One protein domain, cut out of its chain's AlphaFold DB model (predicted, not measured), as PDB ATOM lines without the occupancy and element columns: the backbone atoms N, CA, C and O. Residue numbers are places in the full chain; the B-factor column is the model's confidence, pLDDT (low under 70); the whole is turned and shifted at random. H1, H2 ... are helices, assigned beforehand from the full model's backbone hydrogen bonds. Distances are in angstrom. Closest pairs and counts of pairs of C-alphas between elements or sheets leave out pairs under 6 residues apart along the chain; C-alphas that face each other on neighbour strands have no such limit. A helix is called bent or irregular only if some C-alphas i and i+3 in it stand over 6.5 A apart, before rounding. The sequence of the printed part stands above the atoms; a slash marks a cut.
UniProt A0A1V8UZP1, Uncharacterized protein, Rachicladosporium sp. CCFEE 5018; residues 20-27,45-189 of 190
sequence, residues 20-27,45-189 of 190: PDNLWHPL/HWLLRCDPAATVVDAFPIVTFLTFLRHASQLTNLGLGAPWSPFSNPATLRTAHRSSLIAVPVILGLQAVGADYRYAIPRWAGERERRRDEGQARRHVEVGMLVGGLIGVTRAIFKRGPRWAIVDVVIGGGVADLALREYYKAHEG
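What this domain is: This is residues 20 to 27 and 45 to 189 of the 190 residues of an uncharacterized protein of Rachicladosporium sp. CCFEE 5018 (UniProt A0A1V8UZP1). Two helical hairpins are stacked crosswise: H2 and H3 make one layer, H4 and H5 make the other, and H5 crosses both H2 and H3 on the side that faces them. The short H1 sits at the last residues of H3, and residues 76 to 81 of H2 stick out from the body. The printed part has 153 residues, with five named helices in the order H1, H2, H3, H4, H5 and no named strand, and its class is all helix. The whole is compact, with a radius of gyration of the C-alphas of 16.4 A, and the C-alphas span 45 by 39 by 28 A.

Where its parts are: Residues 20 to 27 come first, with C-alpha 20 at (-5.186, 48.790, -42.256). H1 is residues 45 to 48. H2, residues 52 to 81, is 38.6 A long and begins with C-alpha 52 at (-8.430, 32.484, -31.487). It has a kink of 60 degrees near residue 75 and is irregular, with C-alphas 77 and 80 9.6 A apart. H3 is residues 90 to 113, 34.9 A. H4 is residues 134 to 157, 34.2 A. H5 is residues 165 to 187, 32.6 A, and ends with C-alpha 187 at (-19.836, 57.086, -24.345).

How they stand to each other: The helix packing is mostly crossed, with 1 of 5 tilted pairs that touch at a shallow tilt. That pair is the hairpin of H2 and H3, at 26 degrees, opposite ways; their closest C-alphas, of Thr 67 and Ala 96, are 5.3 A apart. H1 touches residues 111 to 113 of H3 alone, closest at the C-alphas of Trp 46 and Ala 112, 4.4 A. H5 touches H2 about perpendicular, at 82 degrees, closest at the C-alphas of Val 57 and Gly 174, 4.7 A. H5 also touches H3 at 82 degrees, about perpendicular, closest at the C-alphas of His 97 and Val 167, 5.6 A. H4 and H5 form the second hairpin, opposite ways at a tilt of 36 degrees, only just steep; the C-alphas of Gly 152 and Ala 165 are closest, 4.2 A apart. H4 touches H2 at residue 53 alone, where the C-alphas of Ala 53 and Glu 142 are 6.4 A apart. H1 is apart from H2, H4 and H5, and H3 is apart from H4. Every O i to N i+4 pair is within hydrogen-bond range in H4 and H5, against 21 of 26 in H2 and 19 of 20 in H3; H1 is too short for such a pair.

The domain as a whole: The two farthest C-alphas, of His 45 and Leu 80, are 52.9 A apart. Residues 28 to 44 are not printed, and C-alphas 27 and 45 are 14.9 A apart across this cut. The link from H3 to H4, residues 114 to 133, is long. The mean pLDDT of the printed part is 76.8; it is under 70 in residues 20 to 27, 77 to 88, 122 to 135, 160 to 165 and 188 to 189.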
ATOM      1  N   PRO A  20      -5.266  48.263 -43.619       60.09
ATOM      2  CA  PRO A  20      -5.186  48.790 -42.256       60.09
ATOM      3  C   PRO A  20      -6.549  49.016 -41.584       60.09
ATOM      4  O   PRO A  20      -6.644  48.943 -40.364       60.09
ATOM      5  N   ASP A  21      -7.630  49.196 -42.344       55.72
ATOM      6  CA  ASP A  21      -8.978  49.435 -41.800       55.72
ATOM      7  C   ASP A  21      -9.617  48.162 -41.230       55.72
ATOM      8  O   ASP A  21     -10.611  48.208 -40.506       55.72
ATOM      9  N   ASN A  22      -9.046  47.011 -41.584       54.91
ATOM     10  CA  ASN A  22      -9.414  45.689 -41.097       54.91
ATOM     11  C   ASN A  22      -8.429  45.141 -40.073       54.91
ATOM     12  O   ASN A  22      -8.544  43.975 -39.667       54.91
ATOM     13  N   LEU A  23      -7.475  45.959 -39.633       57.19
ATOM     14  CA  LEU A  23      -6.715  45.643 -38.447       57.19
ATOM     15  C   LEU A  23      -7.715  45.588 -37.299       57.19
ATOM     16  O   LEU A  23      -8.129  46.582 -36.714       57.19
ATOM     17  N   TRP A  24      -8.113  44.367 -36.955       53.81
ATOM     18  CA  TRP A  24      -8.288  44.085 -35.557       53.81
ATOM     19  C   TRP A  24      -6.934  44.383 -34.943       53.81
ATOM     20  O   TRP A  24      -5.986  43.649 -35.164       53.81
ATOM     21  N   HIS A  25      -6.864  45.543 -34.326       51.31
ATOM     22  CA  HIS A  25      -5.929  45.989 -33.320       51.31
ATOM     23  C   HIS A  25      -5.949  44.960 -32.168       51.31
ATOM     24  O   HIS A  25      -6.752  45.127 -31.245       51.31
ATOM     25  N   PRO A  26      -5.394  43.741 -32.365       49.72
ATOM     26  CA  PRO A  26      -3.968  43.458 -32.537       49.72
ATOM     27  C   PRO A  26      -3.580  42.730 -33.841       49.72
ATOM     28  O   PRO A  26      -4.249  41.788 -34.286       49.72
ATOM     29  N   LEU A  27      -2.428  43.119 -34.404       49.19
ATOM     30  CA  LEU A  27      -1.799  42.428 -35.533       49.19
ATOM     31  C   LEU A  27      -1.836  40.905 -35.285       49.19
ATOM     32  O   LEU A  27      -1.355  40.465 -34.232       49.19
ATOM     33  N   HIS A  45       5.738  28.128 -36.283       72.44
ATOM     34  CA  HIS A  45       5.372  29.437 -36.843       72.44
ATOM     35  C   HIS A  45       3.916  29.543 -37.316       72.44
ATOM     36  O   HIS A  45       3.310  30.599 -37.168       72.44
ATOM     37  N   TRP A  46       3.345  28.467 -37.860       73.81
ATOM     38  CA  TRP A  46       1.947  28.445 -38.298       73.81
ATOM     39  C   TRP A  46       0.967  28.564 -37.125       73.81
ATOM     40  O   TRP A  46      -0.062  29.213 -37.261       73.81
ATOM     41  N   LEU A  47       1.300  27.985 -35.966       74.44
ATOM     42  CA  LEU A  47       0.460  28.029 -34.771       74.44
ATOM     43  C   LEU A  47       0.606  29.365 -34.051       74.44
ATOM     44  O   LEU A  47      -0.372  29.884 -33.525       74.44
ATOM     45  N   LEU A  48       1.811  29.940 -34.075       71.94
ATOM     46  CA  LEU A  48       2.042  31.276 -33.547       71.94
ATOM     47  C   LEU A  48       1.166  32.310 -34.266       71.94
ATOM     48  O   LEU A  48       0.612  33.169 -33.596       71.94
ATOM     49  N   ARG A  49       0.978  32.176 -35.590       73.06
ATOM     50  CA  ARG A  49       0.117  33.036 -36.430       73.06
ATOM     51  C   ARG A  49      -1.376  32.950 -36.118       73.06
ATOM     52  O   ARG A  49      -2.110  33.879 -36.452       73.06
ATOM     53  N   CYS A  50      -1.832  31.859 -35.511       77.88
ATOM     54  CA  CYS A  50      -3.237  31.676 -35.178       77.88
ATOM     55  C   CYS A  50      -3.616  32.510 -33.950       77.88
ATOM     56  O   CYS A  50      -3.038  32.363 -32.876       77.88
ATOM     57  N   ASP A  51      -4.655  33.331 -34.084       81.00
ATOM     58  CA  ASP A  51      -5.242  34.085 -32.983       81.00
ATOM     59  C   ASP A  51      -6.724  33.685 -32.814       81.00
ATOM     60  O   ASP A  51      -7.579  34.046 -33.634       81.00
ATOM     61  N   PRO A  52      -7.061  32.918 -31.756       82.38
ATOM     62  CA  PRO A  52      -8.430  32.484 -31.487       82.38
ATOM     63  C   PRO A  52      -9.400  33.634 -31.216       82.38
ATOM     64  O   PRO A  52     -10.546  33.571 -31.662       82.38
ATOM     65  N   ALA A  53      -8.953  34.692 -30.529       82.56
ATOM     66  CA  ALA A  53      -9.783  35.870 -30.304       82.56
ATOM     67  C   ALA A  53     -10.066  36.526 -31.654       82.56
ATOM     68  O   ALA A  53     -11.233  36.694 -32.012       82.56
ATOM     69  N   ALA A  54      -9.015  36.749 -32.453       80.12
ATOM     70  CA  ALA A  54      -9.130  37.308 -33.797       80.12
ATOM     71  C   ALA A  54     -10.084  36.511 -34.706       80.12
ATOM     72  O   ALA A  54     -10.870  37.056 -35.481       80.12
ATOM     73  N   THR A  55     -10.032  35.191 -34.582       87.25
ATOM     74  CA  THR A  55     -10.873  34.269 -35.342       87.25
ATOM     75  C   THR A  55     -12.346  34.421 -34.987       87.25
ATOM     76  O   THR A  55     -13.196  34.375 -35.872       87.25
ATOM     77  N   VAL A  56     -12.672  34.619 -33.709       88.31
ATOM     78  CA  VAL A  56     -14.063  34.681 -33.251       88.31
ATOM     79  C   VAL A  56     -14.801  35.900 -33.801       88.31
ATOM     80  O   VAL A  56     -15.885  35.723 -34.356       88.31
ATOM     81  N   VAL A  57     -14.245  37.115 -33.733       83.81
ATOM     82  CA  VAL A  57     -14.947  38.269 -34.347       83.81
ATOM     83  C   VAL A  57     -14.817  38.260 -35.863       83.81
ATOM     84  O   VAL A  57     -15.702  38.778 -36.521       83.81
ATOM     85  N   ASP A  58     -13.790  37.649 -36.460       84.69
ATOM     86  CA  ASP A  58     -13.770  37.466 -37.919       84.69
ATOM     87  C   ASP A  58     -14.880  36.504 -38.388       84.69
ATOM     88  O   ASP A  58     -15.546  36.751 -39.394       84.69
ATOM     89  N   ALA A  59     -15.141  35.438 -37.628       88.44
ATOM     90  CA  ALA A  59     -16.195  34.473 -37.923       88.44
ATOM     91  C   ALA A  59     -17.596  35.018 -37.609       88.44
ATOM     92  O   ALA A  59     -18.564  34.647 -38.277       88.44
ATOM     93  N   PHE A  60     -17.728  35.889 -36.605       88.38
ATOM     94  CA  PHE A  60     -19.019  36.349 -36.094       88.38
ATOM     95  C   PHE A  60     -19.926  37.006 -37.160       88.38
ATOM     96  O   PHE A  60     -21.081  36.582 -37.259       88.38
ATOM     97  N   PRO A  61     -19.466  37.955 -38.004       85.44
ATOM     98  CA  PRO A  61     -20.273  38.524 -39.081       85.44
ATOM     99  C   PRO A  61     -20.756  37.472 -40.078       85.44
ATOM    100  O   PRO A  61     -21.919  37.496 -40.469       85.44
ATOM    101  N   ILE A  62     -19.901  36.511 -40.447       88.19
ATOM    102  CA  ILE A  62     -20.241  35.434 -41.391       88.19
ATOM    103  C   ILE A  62     -21.325  34.535 -40.792       88.19
ATOM    104  O   ILE A  62     -22.348  34.263 -41.430       88.19
ATOM    105  N   VAL A  63     -21.127  34.095 -39.545       89.25
ATOM    106  CA  VAL A  63     -22.082  33.248 -38.825       89.25
ATOM    107  C   VAL A  63     -23.416  33.971 -38.671       89.25
ATOM    108  O   VAL A  63     -24.458  33.391 -38.981       89.25
ATOM    109  N   THR A  64     -23.397  35.236 -38.256       87.50
ATOM    110  CA  THR A  64     -24.601  36.046 -38.029       87.50
ATOM    111  C   THR A  64     -25.349  36.313 -39.330       87.50
ATOM    112  O   THR A  64     -26.559  36.108 -39.384       87.50
ATOM    113  N   PHE A  65     -24.643  36.681 -40.401       85.94
ATOM    114  CA  PHE A  65     -25.233  36.943 -41.712       85.94
ATOM    115  C   PHE A  65     -25.934  35.705 -42.283       85.94
ATOM    116  O   PHE A  65     -27.106  35.774 -42.649       85.94
ATOM    117  N   LEU A  66     -25.269  34.546 -42.286       88.50
ATOM    118  CA  LEU A  66     -25.870  33.293 -42.764       88.50
ATOM    119  C   LEU A  66     -27.050  32.842 -41.890       88.50
ATOM    120  O   LEU A  66     -28.043  32.320 -42.401       88.50
ATOM    121  N   THR A  67     -26.963  33.068 -40.579       85.69
ATOM    122  CA  THR A  67     -28.052  32.779 -39.636       85.69
ATOM    123  C   THR A  67     -29.263  33.667 -39.913       85.69
ATOM    124  O   THR A  67     -30.388  33.172 -39.983       85.69
ATOM    125  N   PHE A  68     -29.042  34.963 -40.140       84.12
ATOM    126  CA  PHE A  68     -30.098  35.915 -40.464       84.12
ATOM    127  C   PHE A  68     -30.739  35.620 -41.821       84.12
ATOM    128  O   PHE A  68     -31.963  35.570 -41.907       84.12
ATOM    129  N   LEU A  69     -29.947  35.332 -42.861       86.00
ATOM    130  CA  LEU A  69     -30.470  34.912 -44.166       86.00
ATOM    131  C   LEU A  69     -31.334  33.655 -44.051       86.00
ATOM    132  O   LEU A  69     -32.403  33.577 -44.660       86.00
ATOM    133  N   ARG A  70     -30.910  32.679 -43.237       85.12
ATOM    134  CA  ARG A  70     -31.720  31.487 -42.987       85.12
ATOM    135  C   ARG A  70     -33.032  31.844 -42.302       85.12
ATOM    136  O   ARG A  70     -34.074  31.376 -42.754       85.12
ATOM    137  N   HIS A  71     -32.989  32.673 -41.263       83.75
ATOM    138  CA  HIS A  71     -34.186  33.114 -40.549       83.75
ATOM    139  C   HIS A  71     -35.151  33.869 -41.472       83.75
ATOM    140  O   HIS A  71     -36.330  33.534 -41.535       83.75
ATOM    141  N   ALA A  72     -34.642  34.802 -42.280       82.25
ATOM    142  CA  ALA A  72     -35.419  35.537 -43.275       82.25
ATOM    143  C   ALA A  72     -36.061  34.599 -44.311       82.25
ATOM    144  O   ALA A  72     -37.256  34.704 -44.576       82.25
ATOM    145  N   SER A  73     -35.310  33.613 -44.819       81.81
ATOM    146  CA  SER A  73     -35.851  32.594 -45.733       81.81
ATOM    147  C   SER A  73     -36.954  31.741 -45.100       81.81
ATOM    148  O   SER A  73     -37.756  31.132 -45.799       81.81
ATOM    149  N   GLN A  74     -36.986  31.641 -43.772       75.56
ATOM    150  CA  GLN A  74     -38.022  30.903 -43.063       75.56
ATOM    151  C   GLN A  74     -39.258  31.762 -42.826       75.56
ATOM    152  O   GLN A  74     -40.360  31.243 -42.975       75.56
ATOM    153  N   LEU A  75     -39.097  33.058 -42.554       72.94
ATOM    154  CA  LEU A  75     -40.216  34.003 -42.479       72.94
ATOM    155  C   LEU A  75     -41.002  34.055 -43.799       72.94
ATOM    156  O   LEU A  75     -42.229  34.092 -43.774       72.94
ATOM    157  N   THR A  76     -40.318  33.979 -44.945       70.69
ATOM    158  CA  THR A  76     -40.975  33.968 -46.262       70.69
ATOM    159  C   THR A  76     -41.677  32.648 -46.590       70.69
ATOM    160  O   THR A  76     -42.655  32.659 -47.329       70.69
ATOM    161  N   ASN A  77     -41.213  31.518 -46.041       63.31
ATOM    162  CA  ASN A  77     -41.741  30.181 -46.354       63.31
ATOM    163  C   ASN A  77     -42.786  29.653 -45.352       63.31
ATOM    164  O   ASN A  77     -43.571  28.780 -45.706       63.31
ATOM    165  N   LEU A  78     -42.785  30.126 -44.102       57.03
ATOM    166  CA  LEU A  78     -43.659  29.619 -43.029       57.03
ATOM    167  C   LEU A  78     -44.848  30.544 -42.705       57.03
ATOM    168  O   LEU A  78     -45.717  30.154 -41.926       57.03
ATOM    169  N   GLY A  79     -44.907  31.754 -43.272       60.94
ATOM    170  CA  GLY A  79     -45.935  32.744 -42.929       60.94
ATOM    171  C   GLY A  79     -45.924  33.135 -41.439       60.94
ATOM    172  O   GLY A  79     -44.937  32.926 -40.733       60.94
ATOM    173  N   LEU A  80     -47.043  33.680 -40.940       55.19
ATOM    174  CA  LEU A  80     -47.234  34.181 -39.559       55.19
ATOM    175  C   LEU A  80     -47.016  33.134 -38.434       55.19
ATOM    176  O   LEU A  80     -47.106  33.482 -37.261       55.19
ATOM    177  N   GLY A  81     -46.745  31.863 -38.760       54.62
ATOM    178  CA  GLY A  81     -46.506  30.781 -37.795       54.62
ATOM    179  C   GLY A  81     -45.034  30.525 -37.450       54.62
ATOM    180  O   GLY A  81     -44.744  29.698 -36.583       54.62
ATOM    181  N   ALA A  82     -44.085  31.195 -38.113       59.41
ATOM    182  CA  ALA A  82     -42.668  31.060 -37.785       59.41
ATOM    183  C   ALA A  82     -42.360  31.698 -36.416       59.41
ATOM    184  O   ALA A  82     -42.754  32.842 -36.180       59.41
ATOM    185  N   PRO A  83     -41.608  31.024 -35.523       62.03
ATOM    186  CA  PRO A  83     -41.140  31.653 -34.298       62.03
ATOM    187  C   PRO A  83     -40.374  32.939 -34.625       62.03
ATOM    188  O   PRO A  83     -39.407  32.906 -35.383       62.03
ATOM    189  N   TRP A  84     -40.792  34.064 -34.040       64.75
ATOM    190  CA  TRP A  84     -40.179  35.375 -34.291       64.75
ATOM    191  C   TRP A  84     -38.681  35.395 -33.954       64.75
ATOM    192  O   TRP A  84     -37.881  36.050 -34.623       64.75
ATOM    193  N   SER A  85     -38.290  34.627 -32.934       66.25
ATOM    194  CA  SER A  85     -36.906  34.551 -32.486       66.25
ATOM    195  C   SER A  85     -36.066  33.610 -33.366       66.25
ATOM    196  O   SER A  85     -36.396  32.429 -33.500       66.25
ATOM    197  N   PRO A  86     -34.913  34.064 -33.894       61.91
ATOM    198  CA  PRO A  86     -33.967  33.195 -34.601       61.91
ATOM    199  C   PRO A  86     -33.361  32.117 -33.688       61.91
ATOM    200  O   PRO A  86     -32.877  31.093 -34.171       61.91
ATOM    201  N   PHE A  87     -33.423  32.313 -32.368       66.56
ATOM    202  CA  PHE A  87     -32.883  31.397 -31.362       66.56
ATOM    203  C   PHE A  87     -33.857  30.294 -30.941       66.56
ATOM    204  O   PHE A  87     -33.444  29.348 -30.278       66.56
ATOM    205  N   SER A  88     -35.136  30.379 -31.311       68.69
ATOM    206  CA  SER A  88     -36.103  29.301 -31.065       68.69
ATOM    207  C   SER A  88     -36.272  28.373 -32.269       68.69
ATOM    208  O   SER A  88     -36.855  27.298 -32.143       68.69
ATOM    209  N   ASN A  89     -35.730  28.744 -33.432       75.00
ATOM    210  CA  ASN A  89     -35.850  27.963 -34.654       75.00
ATOM    211  C   ASN A  89     -34.652  27.014 -34.840       75.00
ATOM    212  O   ASN A  89     -33.553  27.487 -35.135       75.00
ATOM    213  N   PRO A  90     -34.833  25.681 -34.762       77.81
ATOM    214  CA  PRO A  90     -33.733  24.718 -34.838       77.81
ATOM    215  C   PRO A  90     -32.994  24.725 -36.184       77.81
ATOM    216  O   PRO A  90     -31.832  24.318 -36.233       77.81
ATOM    217  N   ALA A  91     -33.618  25.175 -37.279       78.94
ATOM    218  CA  ALA A  91     -32.957  25.235 -38.583       78.94
ATOM    219  C   ALA A  91     -32.023  26.452 -38.702       78.94
ATOM    220  O   ALA A  91     -30.918  26.315 -39.235       78.94
ATOM    221  N   THR A  92     -32.440  27.610 -38.184       81.75
ATOM    222  CA  THR A  92     -31.610  28.821 -38.042       81.75
ATOM    223  C   THR A  92     -30.378  28.514 -37.205       81.75
ATOM    224  O   THR A  92     -29.236  28.681 -37.623       81.75
ATOM    225  N   LEU A  93     -30.634  27.914 -36.057       80.62
ATOM    226  CA  LEU A  93     -29.671  27.458 -35.078       80.62
ATOM    227  C   LEU A  93     -28.682  26.398 -35.632       80.62
ATOM    228  O   LEU A  93     -27.468  26.506 -35.450       80.62
ATOM    229  N   ARG A  94     -29.156  25.421 -36.419       85.38
ATOM    230  CA  ARG A  94     -28.289  24.461 -37.137       85.38
ATOM    231  C   ARG A  94     -27.430  25.138 -38.208       85.38
ATOM    232  O   ARG A  94     -26.314  24.689 -38.466       85.38
ATOM    233  N   THR A  95     -27.945  26.192 -38.836       87.50
ATOM    234  CA  THR A  95     -27.198  26.972 -39.830       87.50
ATOM    235  C   THR A  95     -26.075  27.750 -39.163       87.50
ATOM    236  O   THR A  95     -24.950  27.658 -39.641       87.50
ATOM    237  N   ALA A  96     -26.338  28.389 -38.018       86.50
ATOM    238  CA  ALA A  96     -25.311  29.018 -37.185       86.50
ATOM    239  C   ALA A  96     -24.203  28.022 -36.798       86.50
ATOM    240  O   ALA A  96     -23.013  28.322 -36.871       86.50
ATOM    241  N   HIS A  97     -24.584  26.789 -36.450       88.06
ATOM    242  CA  HIS A  97     -23.620  25.732 -36.160       88.06
ATOM    243  C   HIS A  97     -22.750  25.354 -37.347       88.06
ATOM    244  O   HIS A  97     -21.523  25.386 -37.242       88.06
ATOM    245  N   ARG A  98     -23.357  25.051 -38.492       89.88
ATOM    246  CA  ARG A  98     -22.606  24.690 -39.698       89.88
ATOM    247  C   ARG A  98     -21.716  25.828 -40.182       89.88
ATOM    248  O   ARG A  98     -20.577  25.569 -40.549       89.88
ATOM    249  N   SER A  99     -22.198  27.069 -40.145       90.31
ATOM    250  CA  SER A  99     -21.386  28.221 -40.526       90.31
ATOM    251  C   SER A  99     -20.202  28.404 -39.581       90.31
ATOM    252  O   SER A  99     -19.102  28.634 -40.067       90.31
ATOM    253  N   SER A 100     -20.367  28.199 -38.269       90.00
ATOM    254  CA  SER A 100     -19.243  28.258 -37.319       90.00
ATOM    255  C   SER A 100     -18.194  27.165 -37.567       90.00
ATOM    256  O   SER A 100     -17.000  27.449 -37.535       90.00
ATOM    257  N   LEU A 101     -18.627  25.941 -37.898       90.88
ATOM    258  CA  LEU A 101     -17.742  24.815 -38.220       90.88
ATOM    259  C   LEU A 101     -16.958  25.005 -39.523       90.88
ATOM    260  O   LEU A 101     -15.963  24.323 -39.725       90.88
ATOM    261  N   ILE A 102     -17.409  25.898 -40.404       92.06
ATOM    262  CA  ILE A 102     -16.736  26.205 -41.671       92.06
ATOM    263  C   ILE A 102     -15.882  27.464 -41.519       92.06
ATOM    264  O   ILE A 102     -14.696  27.448 -41.833       92.06
ATOM    265  N   ALA A 103     -16.462  28.549 -41.003       90.75
ATOM    266  CA  ALA A 103     -15.799  29.843 -40.902       90.75
ATOM    267  C   ALA A 103     -14.570  29.790 -39.987       90.75
ATOM    268  O   ALA A 103     -13.519  30.301 -40.361       90.75
ATOM    269  N   VAL A 104     -14.673  29.137 -38.821       91.31
ATOM    270  CA  VAL A 104     -13.573  29.089 -37.844       91.31
ATOM    271  C   VAL A 104     -12.339  28.368 -38.411       91.31
ATOM    272  O   VAL A 104     -11.270  28.978 -38.407       91.31
ATOM    273  N   PRO A 105     -12.431  27.136 -38.959       91.38
ATOM    274  CA  PRO A 105     -11.267  26.482 -39.560       91.38
ATOM    275  C   PRO A 105     -10.711  27.211 -40.782       91.38
ATOM    276  O   PRO A 105      -9.496  27.253 -40.951       91.38
ATOM    277  N   VAL A 106     -11.571  27.805 -41.620       92.19
ATOM    278  CA  VAL A 106     -11.125  28.574 -42.793       92.19
ATOM    279  C   VAL A 106     -10.306  29.787 -42.359       92.19
ATOM    280  O   VAL A 106      -9.207  29.991 -42.868       92.19
ATOM    281  N   ILE A 107     -10.789  30.553 -41.381       89.12
ATOM    282  CA  ILE A 107     -10.077  31.724 -40.858       89.12
ATOM    283  C   ILE A 107      -8.761  31.313 -40.191       89.12
ATOM    284  O   ILE A 107      -7.728  31.912 -40.477       89.12
ATOM    285  N   LEU A 108      -8.759  30.263 -39.363       88.06
ATOM    286  CA  LEU A 108      -7.527  29.748 -38.753       88.06
ATOM    287  C   LEU A 108      -6.523  29.263 -39.803       88.06
ATOM    288  O   LEU A 108      -5.329  29.511 -39.657       88.06
ATOM    289  N   GLY A 109      -6.991  28.610 -40.870       87.00
ATOM    290  CA  GLY A 109      -6.155  28.191 -41.991       87.00
ATOM    291  C   GLY A 109      -5.531  29.380 -42.721       87.00
ATOM    292  O   GLY A 109      -4.328  29.374 -42.976       87.00
ATOM    293  N   LEU A 110      -6.319  30.427 -42.987       85.94
ATOM    294  CA  LEU A 110      -5.846  31.669 -43.606       85.94
ATOM    295  C   LEU A 110      -4.821  32.394 -42.720       85.94
ATOM    296  O   LEU A 110      -3.792  32.848 -43.219       85.94
ATOM    297  N   GLN A 111      -5.040  32.423 -41.402       83.31
ATOM    298  CA  GLN A 111      -4.061  32.934 -40.436       83.31
ATOM    299  C   GLN A 111      -2.772  32.103 -40.438       83.31
ATOM    300  O   GLN A 111      -1.682  32.664 -40.535       83.31
ATOM    301  N   ALA A 112      -2.878  30.772 -40.392       81.50
ATOM    302  CA  ALA A 112      -1.728  29.869 -40.343       81.50
ATOM    303  C   ALA A 112      -0.788  30.056 -41.548       81.50
ATOM    304  O   ALA A 112       0.436  30.089 -41.385       81.50
ATOM    305  N   VAL A 113      -1.344  30.249 -42.749       82.62
ATOM    306  CA  VAL A 113      -0.555  30.516 -43.966       82.62
ATOM    307  C   VAL A 113      -0.100  31.974 -44.089       82.62
ATOM    308  O   VAL A 113       0.787  32.266 -44.886       82.62
ATOM    309  N   GLY A 114      -0.625  32.880 -43.260       72.31
ATOM    310  CA  GLY A 114      -0.331  34.313 -43.323       72.31
ATOM    311  C   GLY A 114      -1.006  35.018 -44.501       72.31
ATOM    312  O   GLY A 114      -0.480  36.014 -44.991       72.31
ATOM    313  N   ALA A 115      -2.136  34.492 -44.981       78.38
ATOM    314  CA  ALA A 115      -2.931  35.159 -46.002       78.38
ATOM    315  C   ALA A 115      -3.598  36.396 -45.396       78.38
ATOM    316  O   ALA A 115      -4.168  36.332 -44.306       78.38
ATOM    317  N   ASP A 116      -3.576  37.511 -46.119       73.44
ATOM    318  CA  ASP A 116      -4.459  38.622 -45.796       73.44
ATOM    319  C   ASP A 116      -5.857  38.248 -46.297       73.44
ATOM    320  O   ASP A 116      -6.060  38.062 -47.489       73.44
ATOM    321  N   TYR A 117      -6.804  38.021 -45.390       78.31
ATOM    322  CA  TYR A 117      -8.179  37.631 -45.730       78.31
ATOM    323  C   TYR A 117      -9.208  38.633 -45.215       78.31
ATOM    324  O   TYR A 117     -10.398  38.542 -45.526       78.31
ATOM    325  N   ARG A 118      -8.776  39.591 -44.391       73.31
ATOM    326  CA  ARG A 118      -9.704  40.440 -43.646       73.31
ATOM    327  C   ARG A 118     -10.362  41.492 -44.534       73.31
ATOM    328  O   ARG A 118     -11.455  41.941 -44.201       73.31
ATOM    329  N   TYR A 119      -9.780  41.804 -45.698       71.00
ATOM    330  CA  TYR A 119     -10.431  42.611 -46.742       71.00
ATOM    331  C   TYR A 119     -11.771  42.024 -47.206       71.00
ATOM    332  O   TYR A 119     -12.661  42.774 -47.594       71.00
ATOM    333  N   ALA A 120     -11.945  40.704 -47.119       74.50
ATOM    334  CA  ALA A 120     -13.175  40.027 -47.515       74.50
ATOM    335  C   ALA A 120     -14.222  39.953 -46.388       74.50
ATOM    336  O   ALA A 120     -15.337  39.486 -46.624       74.50
ATOM    337  N   ILE A 121     -13.892  40.390 -45.165       74.06
ATOM    338  CA  ILE A 121     -14.794  40.291 -44.013       74.06
ATOM    339  C   ILE A 121     -15.558  41.609 -43.820       74.06
ATOM    340  O   ILE A 121     -14.951  42.671 -43.615       74.06
ATOM    341  N   PRO A 122     -16.904  41.572 -43.816       63.78
ATOM    342  CA  PRO A 122     -17.700  42.744 -43.496       63.78
ATOM    343  C   PRO A 122     -17.493  43.097 -42.015       63.78
ATOM    344  O   PRO A 122     -17.896  42.369 -41.113       63.78
ATOM    345  N   ARG A 123     -16.849  44.240 -41.768       65.56
ATOM    346  CA  ARG A 123     -16.722  44.875 -40.443       65.56
ATOM    347  C   ARG A 123     -17.044  46.356 -40.573       65.56
ATOM    348  O   ARG A 123     -16.747  46.942 -41.614       65.56
ATOM    349  N   TRP A 124     -17.560  46.961 -39.518       57.28
ATOM    350  CA  TRP A 124     -17.560  48.413 -39.389       57.28
ATOM    351  C   TRP A 124     -16.142  48.871 -39.015       57.28
ATOM    352  O   TRP A 124     -15.448  48.164 -38.279       57.28
ATOM    353  N   ALA A 125     -15.681  49.951 -39.649       54.97
ATOM    354  CA  ALA A 125     -14.354  50.530 -39.443       54.97
ATOM    355  C   ALA A 125     -14.494  52.051 -39.304       54.97
ATOM    356  O   ALA A 125     -14.112  52.820 -40.186       54.97
ATOM    357  N   GLY A 126     -15.133  52.484 -38.219       59.28
ATOM    358  CA  GLY A 126     -15.184  53.904 -37.881       59.28
ATOM    359  C   GLY A 126     -13.834  54.397 -37.352       59.28
ATOM    360  O   GLY A 126     -13.142  53.668 -36.646       59.28
ATOM    361  N   GLU A 127     -13.485  55.662 -37.610       58.09
ATOM    362  CA  GLU A 127     -12.266  56.313 -37.079       58.09
ATOM    363  C   GLU A 127     -12.151  56.197 -35.543       58.09
ATOM    364  O   GLU A 127     -11.061  56.146 -34.986       58.09
ATOM    365  N   ARG A 128     -13.298  56.123 -34.855       63.53
ATOM    366  CA  ARG A 128     -13.406  55.970 -33.395       63.53
ATOM    367  C   ARG A 128     -12.987  54.578 -32.926       63.53
ATOM    368  O   ARG A 128     -12.255  54.447 -31.955       63.53
ATOM    369  N   GLU A 129     -13.383  53.540 -33.660       58.97
ATOM    370  CA  GLU A 129     -13.019  52.154 -33.345       58.97
ATOM    371  C   GLU A 129     -11.509  51.911 -33.497       58.97
ATOM    372  O   GLU A 129     -10.969  51.050 -32.806       58.97
ATOM    373  N   ARG A 130     -10.813  52.703 -34.332       61.66
ATOM    374  CA  ARG A 130      -9.342  52.674 -34.468       61.66
ATOM    375  C   ARG A 130      -8.595  53.185 -33.233       61.66
ATOM    376  O   ARG A 130      -7.412  52.908 -33.092       61.66
ATOM    377  N   ARG A 131      -9.252  53.960 -32.360       61.59
ATOM    378  CA  ARG A 131      -8.629  54.570 -31.167       61.59
ATOM    379  C   ARG A 131      -8.800  53.738 -29.891       61.59
ATOM    380  O   ARG A 131      -8.269  54.117 -28.852       61.59
ATOM    381  N   ARG A 132      -9.541  52.629 -29.957       66.31
ATOM    382  CA  ARG A 132      -9.858  51.762 -28.814       66.31
ATOM    383  C   ARG A 132      -8.611  51.079 -28.246       66.31
ATOM    384  O   ARG A 132      -7.779  50.585 -29.000       66.31
ATOM    385  N   ASP A 133      -8.548  50.953 -26.917       69.69
ATOM    386  CA  ASP A 133      -7.537  50.134 -26.237       69.69
ATOM    387  C   ASP A 133      -7.693  48.649 -26.624       69.69
ATOM    388  O   ASP A 133      -8.673  47.973 -26.286       69.69
ATOM    389  N   GLU A 134      -6.691  48.140 -27.341       68.44
ATOM    390  CA  GLU A 134      -6.610  46.771 -27.853       68.44
ATOM    391  C   GLU A 134      -6.575  45.719 -26.737       68.44
ATOM    392  O   GLU A 134      -7.186  44.649 -26.838       68.44
ATOM    393  N   GLY A 135      -5.856  46.013 -25.651       68.81
ATOM    394  CA  GLY A 135      -5.712  45.109 -24.516       68.81
ATOM    395  C   GLY A 135      -7.037  44.950 -23.784       68.81
ATOM    396  O   GLY A 135      -7.422  43.836 -23.413       68.81
ATOM    397  N   GLN A 136      -7.775  46.049 -23.643       73.25
ATOM    398  CA  GLN A 136      -9.134  46.022 -23.118       73.25
ATOM    399  C   GLN A 136     -10.074  45.277 -24.072       73.25
ATOM    400  O   GLN A 136     -10.838  44.418 -23.626       73.25
ATOM    401  N   ALA A 137      -9.989  45.547 -25.376       74.88
ATOM    402  CA  ALA A 137     -10.802  44.890 -26.392       74.88
ATOM    403  C   ALA A 137     -10.683  43.367 -26.346       74.88
ATOM    404  O   ALA A 137     -11.688  42.655 -26.270       74.88
ATOM    405  N   ARG A 138      -9.442  42.883 -26.329       77.62
ATOM    406  CA  ARG A 138      -9.118  41.461 -26.319       77.62
ATOM    407  C   ARG A 138      -9.627  40.768 -25.064       77.62
ATOM    408  O   ARG A 138     -10.262  39.726 -25.178       77.62
ATOM    409  N   ARG A 139      -9.445  41.377 -23.889       81.94
ATOM    410  CA  ARG A 139      -9.962  40.832 -22.623       81.94
ATOM    411  C   ARG A 139     -11.476  40.651 -22.649       81.94
ATOM    412  O   ARG A 139     -11.964  39.620 -22.203       81.94
ATOM    413  N   HIS A 140     -12.222  41.611 -23.196       83.81
ATOM    414  CA  HIS A 140     -13.681  41.490 -23.296       83.81
ATOM    415  C   HIS A 140     -14.090  40.349 -24.226       83.81
ATOM    416  O   HIS A 140     -14.980  39.573 -23.886       83.81
ATOM    417  N   VAL A 141     -13.409  40.204 -25.365       85.44
ATOM    418  CA  VAL A 141     -13.655  39.093 -26.292       85.44
ATOM    419  C   VAL A 141     -13.305  37.751 -25.661       85.44
ATOM    420  O   VAL A 141     -14.109  36.829 -25.745       85.44
ATOM    421  N   GLU A 142     -12.166  37.638 -24.982       86.12
ATOM    422  CA  GLU A 142     -11.755  36.423 -24.271       86.12
ATOM    423  C   GLU A 142     -12.759  36.051 -23.169       86.12
ATOM    424  O   GLU A 142     -13.177  34.897 -23.079       86.12
ATOM    425  N   VAL A 143     -13.231  37.026 -22.384       88.50
ATOM    426  CA  VAL A 143     -14.301  36.817 -21.396       88.50
ATOM    427  C   VAL A 143     -15.596  36.365 -22.078       88.50
ATOM    428  O   VAL A 143     -16.220  35.404 -21.627       88.50
ATOM    429  N   GLY A 144     -15.979  36.988 -23.193       89.50
ATOM    430  CA  GLY A 144     -17.142  36.585 -23.985       89.50
ATOM    431  C   GLY A 144     -17.031  35.153 -24.514       89.50
ATOM    432  O   GLY A 144     -17.982  34.377 -24.413       89.50
ATOM    433  N   MET A 145     -15.858  34.768 -25.020       91.12
ATOM    434  CA  MET A 145     -15.553  33.406 -25.466       91.12
ATOM    435  C   MET A 145     -15.662  32.400 -24.319       91.12
ATOM    436  O   MET A 145     -16.246  31.333 -24.505       91.12
ATOM    437  N   LEU A 146     -15.138  32.736 -23.135       91.75
ATOM    438  CA  LEU A 146     -15.220  31.891 -21.941       91.75
ATOM    439  C   LEU A 146     -16.667  31.698 -21.486       91.75
ATOM    440  O   LEU A 146     -17.086  30.564 -21.256       91.75
ATOM    441  N   VAL A 147     -17.452  32.776 -21.410       91.56
ATOM    442  CA  VAL A 147     -18.882  32.707 -21.075       91.56
ATOM    443  C   VAL A 147     -19.629  31.853 -22.099       91.56
ATOM    444  O   VAL A 147     -20.370  30.946 -21.718       91.56
ATOM    445  N   GLY A 148     -19.382  32.067 -23.392       88.06
ATOM    446  CA  GLY A 148     -19.931  31.244 -24.467       88.06
ATOM    447  C   GLY A 148     -19.590  29.760 -24.311       88.06
ATOM    448  O   GLY A 148     -20.474  28.901 -24.345       88.06
ATOM    449  N   GLY A 149     -18.318  29.456 -24.048       87.62
ATOM    450  CA  GLY A 149     -17.833  28.102 -23.790       87.62
ATOM    451  C   GLY A 149     -18.507  27.455 -22.580       87.62
ATOM    452  O   GLY A 149     -18.985  26.324 -22.683       87.62
ATOM    453  N   LEU A 150     -18.631  28.177 -21.461       88.75
ATOM    454  CA  LEU A 150     -19.326  27.704 -20.260       88.75
ATOM    455  C   LEU A 150     -20.798  27.397 -20.539       88.75
ATOM    456  O   LEU A 150     -21.296  26.355 -20.110       88.75
ATOM    457  N   ILE A 151     -21.496  28.246 -21.298       86.12
ATOM    458  CA  ILE A 151     -22.890  28.001 -21.693       86.12
ATOM    459  C   ILE A 151     -22.985  26.746 -22.573       86.12
ATOM    460  O   ILE A 151     -23.891  25.925 -22.386       86.12
ATOM    461  N   GLY A 152     -22.062  26.570 -23.521       83.38
ATOM    462  CA  GLY A 152     -22.006  25.393 -24.389       83.38
ATOM    463  C   GLY A 152     -21.753  24.096 -23.614       83.38
ATOM    464  O   GLY A 152     -22.474  23.111 -23.796       83.38
ATOM    465  N   VAL A 153     -20.784  24.107 -22.694       84.56
ATOM    466  CA  VAL A 153     -20.464  22.979 -21.803       84.56
ATOM    467  C   VAL A 153     -21.642  22.659 -20.888       84.56
ATOM    468  O   VAL A 153     -22.048  21.503 -20.790       84.56
ATOM    469  N   THR A 154     -22.255  23.676 -20.282       84.19
ATOM    470  CA  THR A 154     -23.433  23.513 -19.420       84.19
ATOM    471  C   THR A 154     -24.574  22.844 -20.189       84.19
ATOM    472  O   THR A 154     -25.140  21.851 -19.729       84.19
ATOM    473  N   ARG A 155     -24.878  23.299 -21.410       79.50
ATOM    474  CA  ARG A 155     -25.887  22.642 -22.261       79.50
ATOM    475  C   ARG A 155     -25.530  21.199 -22.604       79.50
ATOM    476  O   ARG A 155     -26.420  20.346 -22.603       79.50
ATOM    477  N   ALA A 156     -24.255  20.915 -22.867       78.50
ATOM    478  CA  ALA A 156     -23.787  19.562 -23.148       78.50
ATOM    479  C   ALA A 156     -23.963  18.627 -21.938       78.50
ATOM    480  O   ALA A 156     -24.504  17.531 -22.109       78.50
ATOM    481  N   ILE A 157     -23.589  19.079 -20.734       83.19
ATOM    482  CA  ILE A 157     -23.714  18.334 -19.469       83.19
ATOM    483  C   ILE A 157     -25.184  18.063 -19.143       83.19
ATOM    484  O   ILE A 157     -25.577  16.916 -18.932       83.19
ATOM    485  N   PHE A 158     -26.025  19.098 -19.168       82.31
ATOM    486  CA  PHE A 158     -27.438  18.975 -18.801       82.31
ATOM    487  C   PHE A 158     -28.327  18.437 -19.931       82.31
ATOM    488  O   PHE A 158     -29.545  18.381 -19.771       82.31
ATOM    489  N   LYS A 159     -27.746  18.049 -21.079       72.00
ATOM    490  CA  LYS A 159     -28.466  17.594 -22.287       72.00
ATOM    491  C   LYS A 159     -29.586  18.562 -22.709       72.00
ATOM    492  O   LYS A 159     -30.600  18.145 -23.268       72.00
ATOM    493  N   ARG A 160     -29.415  19.859 -22.432       64.31
ATOM    494  CA  ARG A 160     -30.410  20.897 -22.719       64.31
ATOM    495  C   ARG A 160     -30.147  21.485 -24.097       64.31
ATOM    496  O   ARG A 160     -29.225  22.274 -24.282       64.31
ATOM    497  N   GLY A 161     -30.998  21.112 -25.047       61.31
ATOM    498  CA  GLY A 161     -30.967  21.647 -26.401       61.31
ATOM    499  C   GLY A 161     -29.791  21.142 -27.249       61.31
ATOM    500  O   GLY A 161     -29.165  20.126 -26.937       61.31
ATOM    501  N   PRO A 162     -29.511  21.822 -28.368       61.19
ATOM    502  CA  PRO A 162     -28.484  21.403 -29.310       61.19
ATOM    503  C   PRO A 162     -27.059  21.633 -28.774       61.19
ATOM    504  O   PRO A 162     -26.753  22.689 -28.222       61.19
ATOM    505  N   ARG A 163     -26.171  20.648 -28.966       65.50
ATOM    506  CA  ARG A 163     -24.780  20.651 -28.473       65.50
ATOM    507  C   ARG A 163     -23.842  21.413 -29.413       65.50
ATOM    508  O   ARG A 163     -23.091  20.795 -30.164       65.50
ATOM    509  N   TRP A 164     -23.890  22.740 -29.403       69.81
ATOM    510  CA  TRP A 164     -23.139  23.565 -30.361       69.81
ATOM    511  C   TRP A 164     -22.142  24.510 -29.694       69.81
ATOM    512  O   TRP A 164     -22.154  25.712 -29.936       69.81
ATOM    513  N   ALA A 165     -21.224  23.938 -28.913       69.31
ATOM    514  CA  ALA A 165     -20.254  24.692 -28.118       69.31
ATOM    515  C   ALA A 165     -19.436  25.721 -28.927       69.31
ATOM    516  O   ALA A 165     -19.164  26.808 -28.434       69.31
ATOM    517  N   ILE A 166     -19.086  25.418 -30.184       79.75
ATOM    518  CA  ILE A 166     -18.300  26.331 -31.037       79.75
ATOM    519  C   ILE A 166     -19.093  27.596 -31.391       79.75
ATOM    520  O   ILE A 166     -18.539  28.691 -31.368       79.75
ATOM    521  N   VAL A 167     -20.395  27.468 -31.668       85.62
ATOM    522  CA  VAL A 167     -21.263  28.627 -31.944       85.62
ATOM    523  C   VAL A 167     -21.315  29.537 -30.737       85.62
ATOM    524  O   VAL A 167     -21.261  30.748 -30.884       85.62
ATOM    525  N   ASP A 168     -21.399  28.949 -29.551       85.56
ATOM    526  CA  ASP A 168     -21.562  29.697 -28.314       85.56
ATOM    527  C   ASP A 168     -20.313  30.517 -27.995       85.56
ATOM    528  O   ASP A 168     -20.430  31.673 -27.603       85.56
ATOM    529  N   VAL A 169     -19.126  29.960 -28.251       88.88
ATOM    530  CA  VAL A 169     -17.848  30.682 -28.166       88.88
ATOM    531  C   VAL A 169     -17.784  31.814 -29.195       88.88
ATOM    532  O   VAL A 169     -17.420  32.936 -28.841       88.88
ATOM    533  N   VAL A 170     -18.168  31.548 -30.452       89.00
ATOM    534  CA  VAL A 170     -18.144  32.553 -31.530       89.00
ATOM    535  C   VAL A 170     -19.126  33.695 -31.253       89.00
ATOM    536  O   VAL A 170     -18.766  34.864 -31.370       89.00
ATOM    537  N   ILE A 171     -20.357  33.375 -30.857       87.88
ATOM    538  CA  ILE A 171     -21.368  34.372 -30.497       87.88
ATOM    539  C   ILE A 171     -20.930  35.123 -29.242       87.88
ATOM    540  O   ILE A 171     -21.013  36.344 -29.227       87.88
ATOM    541  N   GLY A 172     -20.427  34.435 -28.216       87.44
ATOM    542  CA  GLY A 172     -19.995  35.063 -26.969       87.44
ATOM    543  C   GLY A 172     -18.892  36.100 -27.183       87.44
ATOM    544  O   GLY A 172     -19.036  37.246 -26.762       87.44
ATOM    545  N   GLY A 173     -17.818  35.736 -27.889       86.50
ATOM    546  CA  GLY A 173     -16.740  36.681 -28.197       86.50
ATOM    547  C   GLY A 173     -17.158  37.769 -29.192       86.50
ATOM    548  O   GLY A 173     -16.804  38.931 -29.009       86.50
ATOM    549  N   GLY A 174     -17.956  37.423 -30.208       85.00
ATOM    550  CA  GLY A 174     -18.470  38.374 -31.197       85.00
ATOM    551  C   GLY A 174     -19.399  39.434 -30.601       85.00
ATOM    552  O   GLY A 174     -19.255  40.619 -30.889       85.00
ATOM    553  N   VAL A 175     -20.311  39.024 -29.714       86.88
ATOM    554  CA  VAL A 175     -21.208  39.933 -28.985       86.88
ATOM    555  C   VAL A 175     -20.430  40.797 -28.003       86.88
ATOM    556  O   VAL A 175     -20.729  41.980 -27.898       86.88
ATOM    557  N   ALA A 176     -19.421  40.256 -27.314       86.44
ATOM    558  CA  ALA A 176     -18.579  41.056 -26.427       86.44
ATOM    559  C   ALA A 176     -17.807  42.145 -27.190       86.44
ATOM    560  O   ALA A 176     -17.702  43.275 -26.710       86.44
ATOM    561  N   ASP A 177     -17.318  41.841 -28.396       84.19
ATOM    562  CA  ASP A 177     -16.706  42.854 -29.256       84.19
ATOM    563  C   ASP A 177     -17.717  43.904 -29.718       84.19
ATOM    564  O   ASP A 177     -17.447  45.101 -29.623       84.19
ATOM    565  N   LEU A 178     -18.895  43.468 -30.171       81.38
ATOM    566  CA  LEU A 178     -19.964  44.357 -30.614       81.38
ATOM    567  C   LEU A 178     -20.437  45.290 -29.494       81.38
ATOM    568  O   LEU A 178     -20.557  46.494 -29.705       81.38
ATOM    569  N   ALA A 179     -20.675  44.747 -28.301       82.75
ATOM    570  CA  ALA A 179     -21.108  45.510 -27.137       82.75
ATOM    571  C   ALA A 179     -20.071  46.569 -26.754       82.75
ATOM    572  O   ALA A 179     -20.433  47.702 -26.448       82.75
ATOM    573  N   LEU A 180     -18.784  46.224 -26.823       79.50
ATOM    574  CA  LEU A 180     -17.724  47.173 -26.517       79.50
ATOM    575  C   LEU A 180     -17.609  48.262 -27.599       79.50
ATOM    576  O   LEU A 180     -17.440  49.429 -27.261       79.50
ATOM    577  N   ARG A 181     -17.788  47.938 -28.886       75.00
ATOM    578  CA  ARG A 181     -17.864  48.953 -29.959       75.00
ATOM    579  C   ARG A 181     -19.029  49.918 -29.771       75.00
ATOM    580  O   ARG A 181     -18.838  51.127 -29.881       75.00
ATOM    581  N   GLU A 182     -20.220  49.401 -29.477       76.88
ATOM    582  CA  GLU A 182     -21.393  50.245 -29.221       76.88
ATOM    583  C   GLU A 182     -21.217  51.073 -27.939       76.88
ATOM    584  O   GLU A 182     -21.619  52.233 -27.913       76.88
ATOM    585  N   TYR A 183     -20.543  50.540 -26.913       80.31
ATOM    586  CA  TYR A 183     -20.179  51.303 -25.717       80.31
ATOM    587  C   TYR A 183     -19.315  52.519 -26.065       80.31
ATOM    588  O   TYR A 183     -19.690  53.636 -25.709       80.31
ATOM    589  N   TYR A 184     -18.226  52.325 -26.814       72.88
ATOM    590  CA  TYR A 184     -17.352  53.415 -27.260       72.88
ATOM    591  C   TYR A 184     -18.094  54.433 -28.125       72.88
ATOM    592  O   TYR A 184     -17.977  55.638 -27.930       72.88
ATOM    593  N   LYS A 185     -18.932  53.958 -29.045       70.06
ATOM    594  CA  LYS A 185     -19.767  54.823 -29.882       70.06
ATOM    595  C   LYS A 185     -20.751  55.672 -29.071       70.06
ATOM    596  O   LYS A 185     -21.043  56.786 -29.497       70.06
ATOM    597  N   ALA A 186     -21.263  55.151 -27.955       75.69
ATOM    598  CA  ALA A 186     -22.243  55.826 -27.107       75.69
ATOM    599  C   ALA A 186     -21.625  56.729 -26.022       75.69
ATOM    600  O   ALA A 186     -22.266  57.704 -25.642       75.69
ATOM    601  N   HIS A 187     -20.427  56.415 -25.518       70.31
ATOM    602  CA  HIS A 187     -19.836  57.086 -24.345       70.31
ATOM    603  C   HIS A 187     -18.604  57.934 -24.661       70.31
ATOM    604  O   HIS A 187     -18.254  58.796 -23.863       70.31
ATOM    605  N   GLU A 188     -17.967  57.739 -25.813       66.00
ATOM    606  CA  GLU A 188     -16.871  58.594 -26.282       66.00
ATOM    607  C   GLU A 188     -17.357  59.532 -27.403       66.00
ATOM    608  O   GLU A 188     -16.774  59.606 -28.487       66.00
ATOM    609  N   GLY A 189     -18.488  60.206 -27.157       52.44
ATOM    610  CA  GLY A 189     -19.091  61.192 -28.056       52.44
ATOM    611  C   GLY A 189     -18.812  62.641 -27.636       52.44
ATOM    612  O   GLY A 189     -19.297  63.051 -26.585       52.44
TER     613      GLY A 189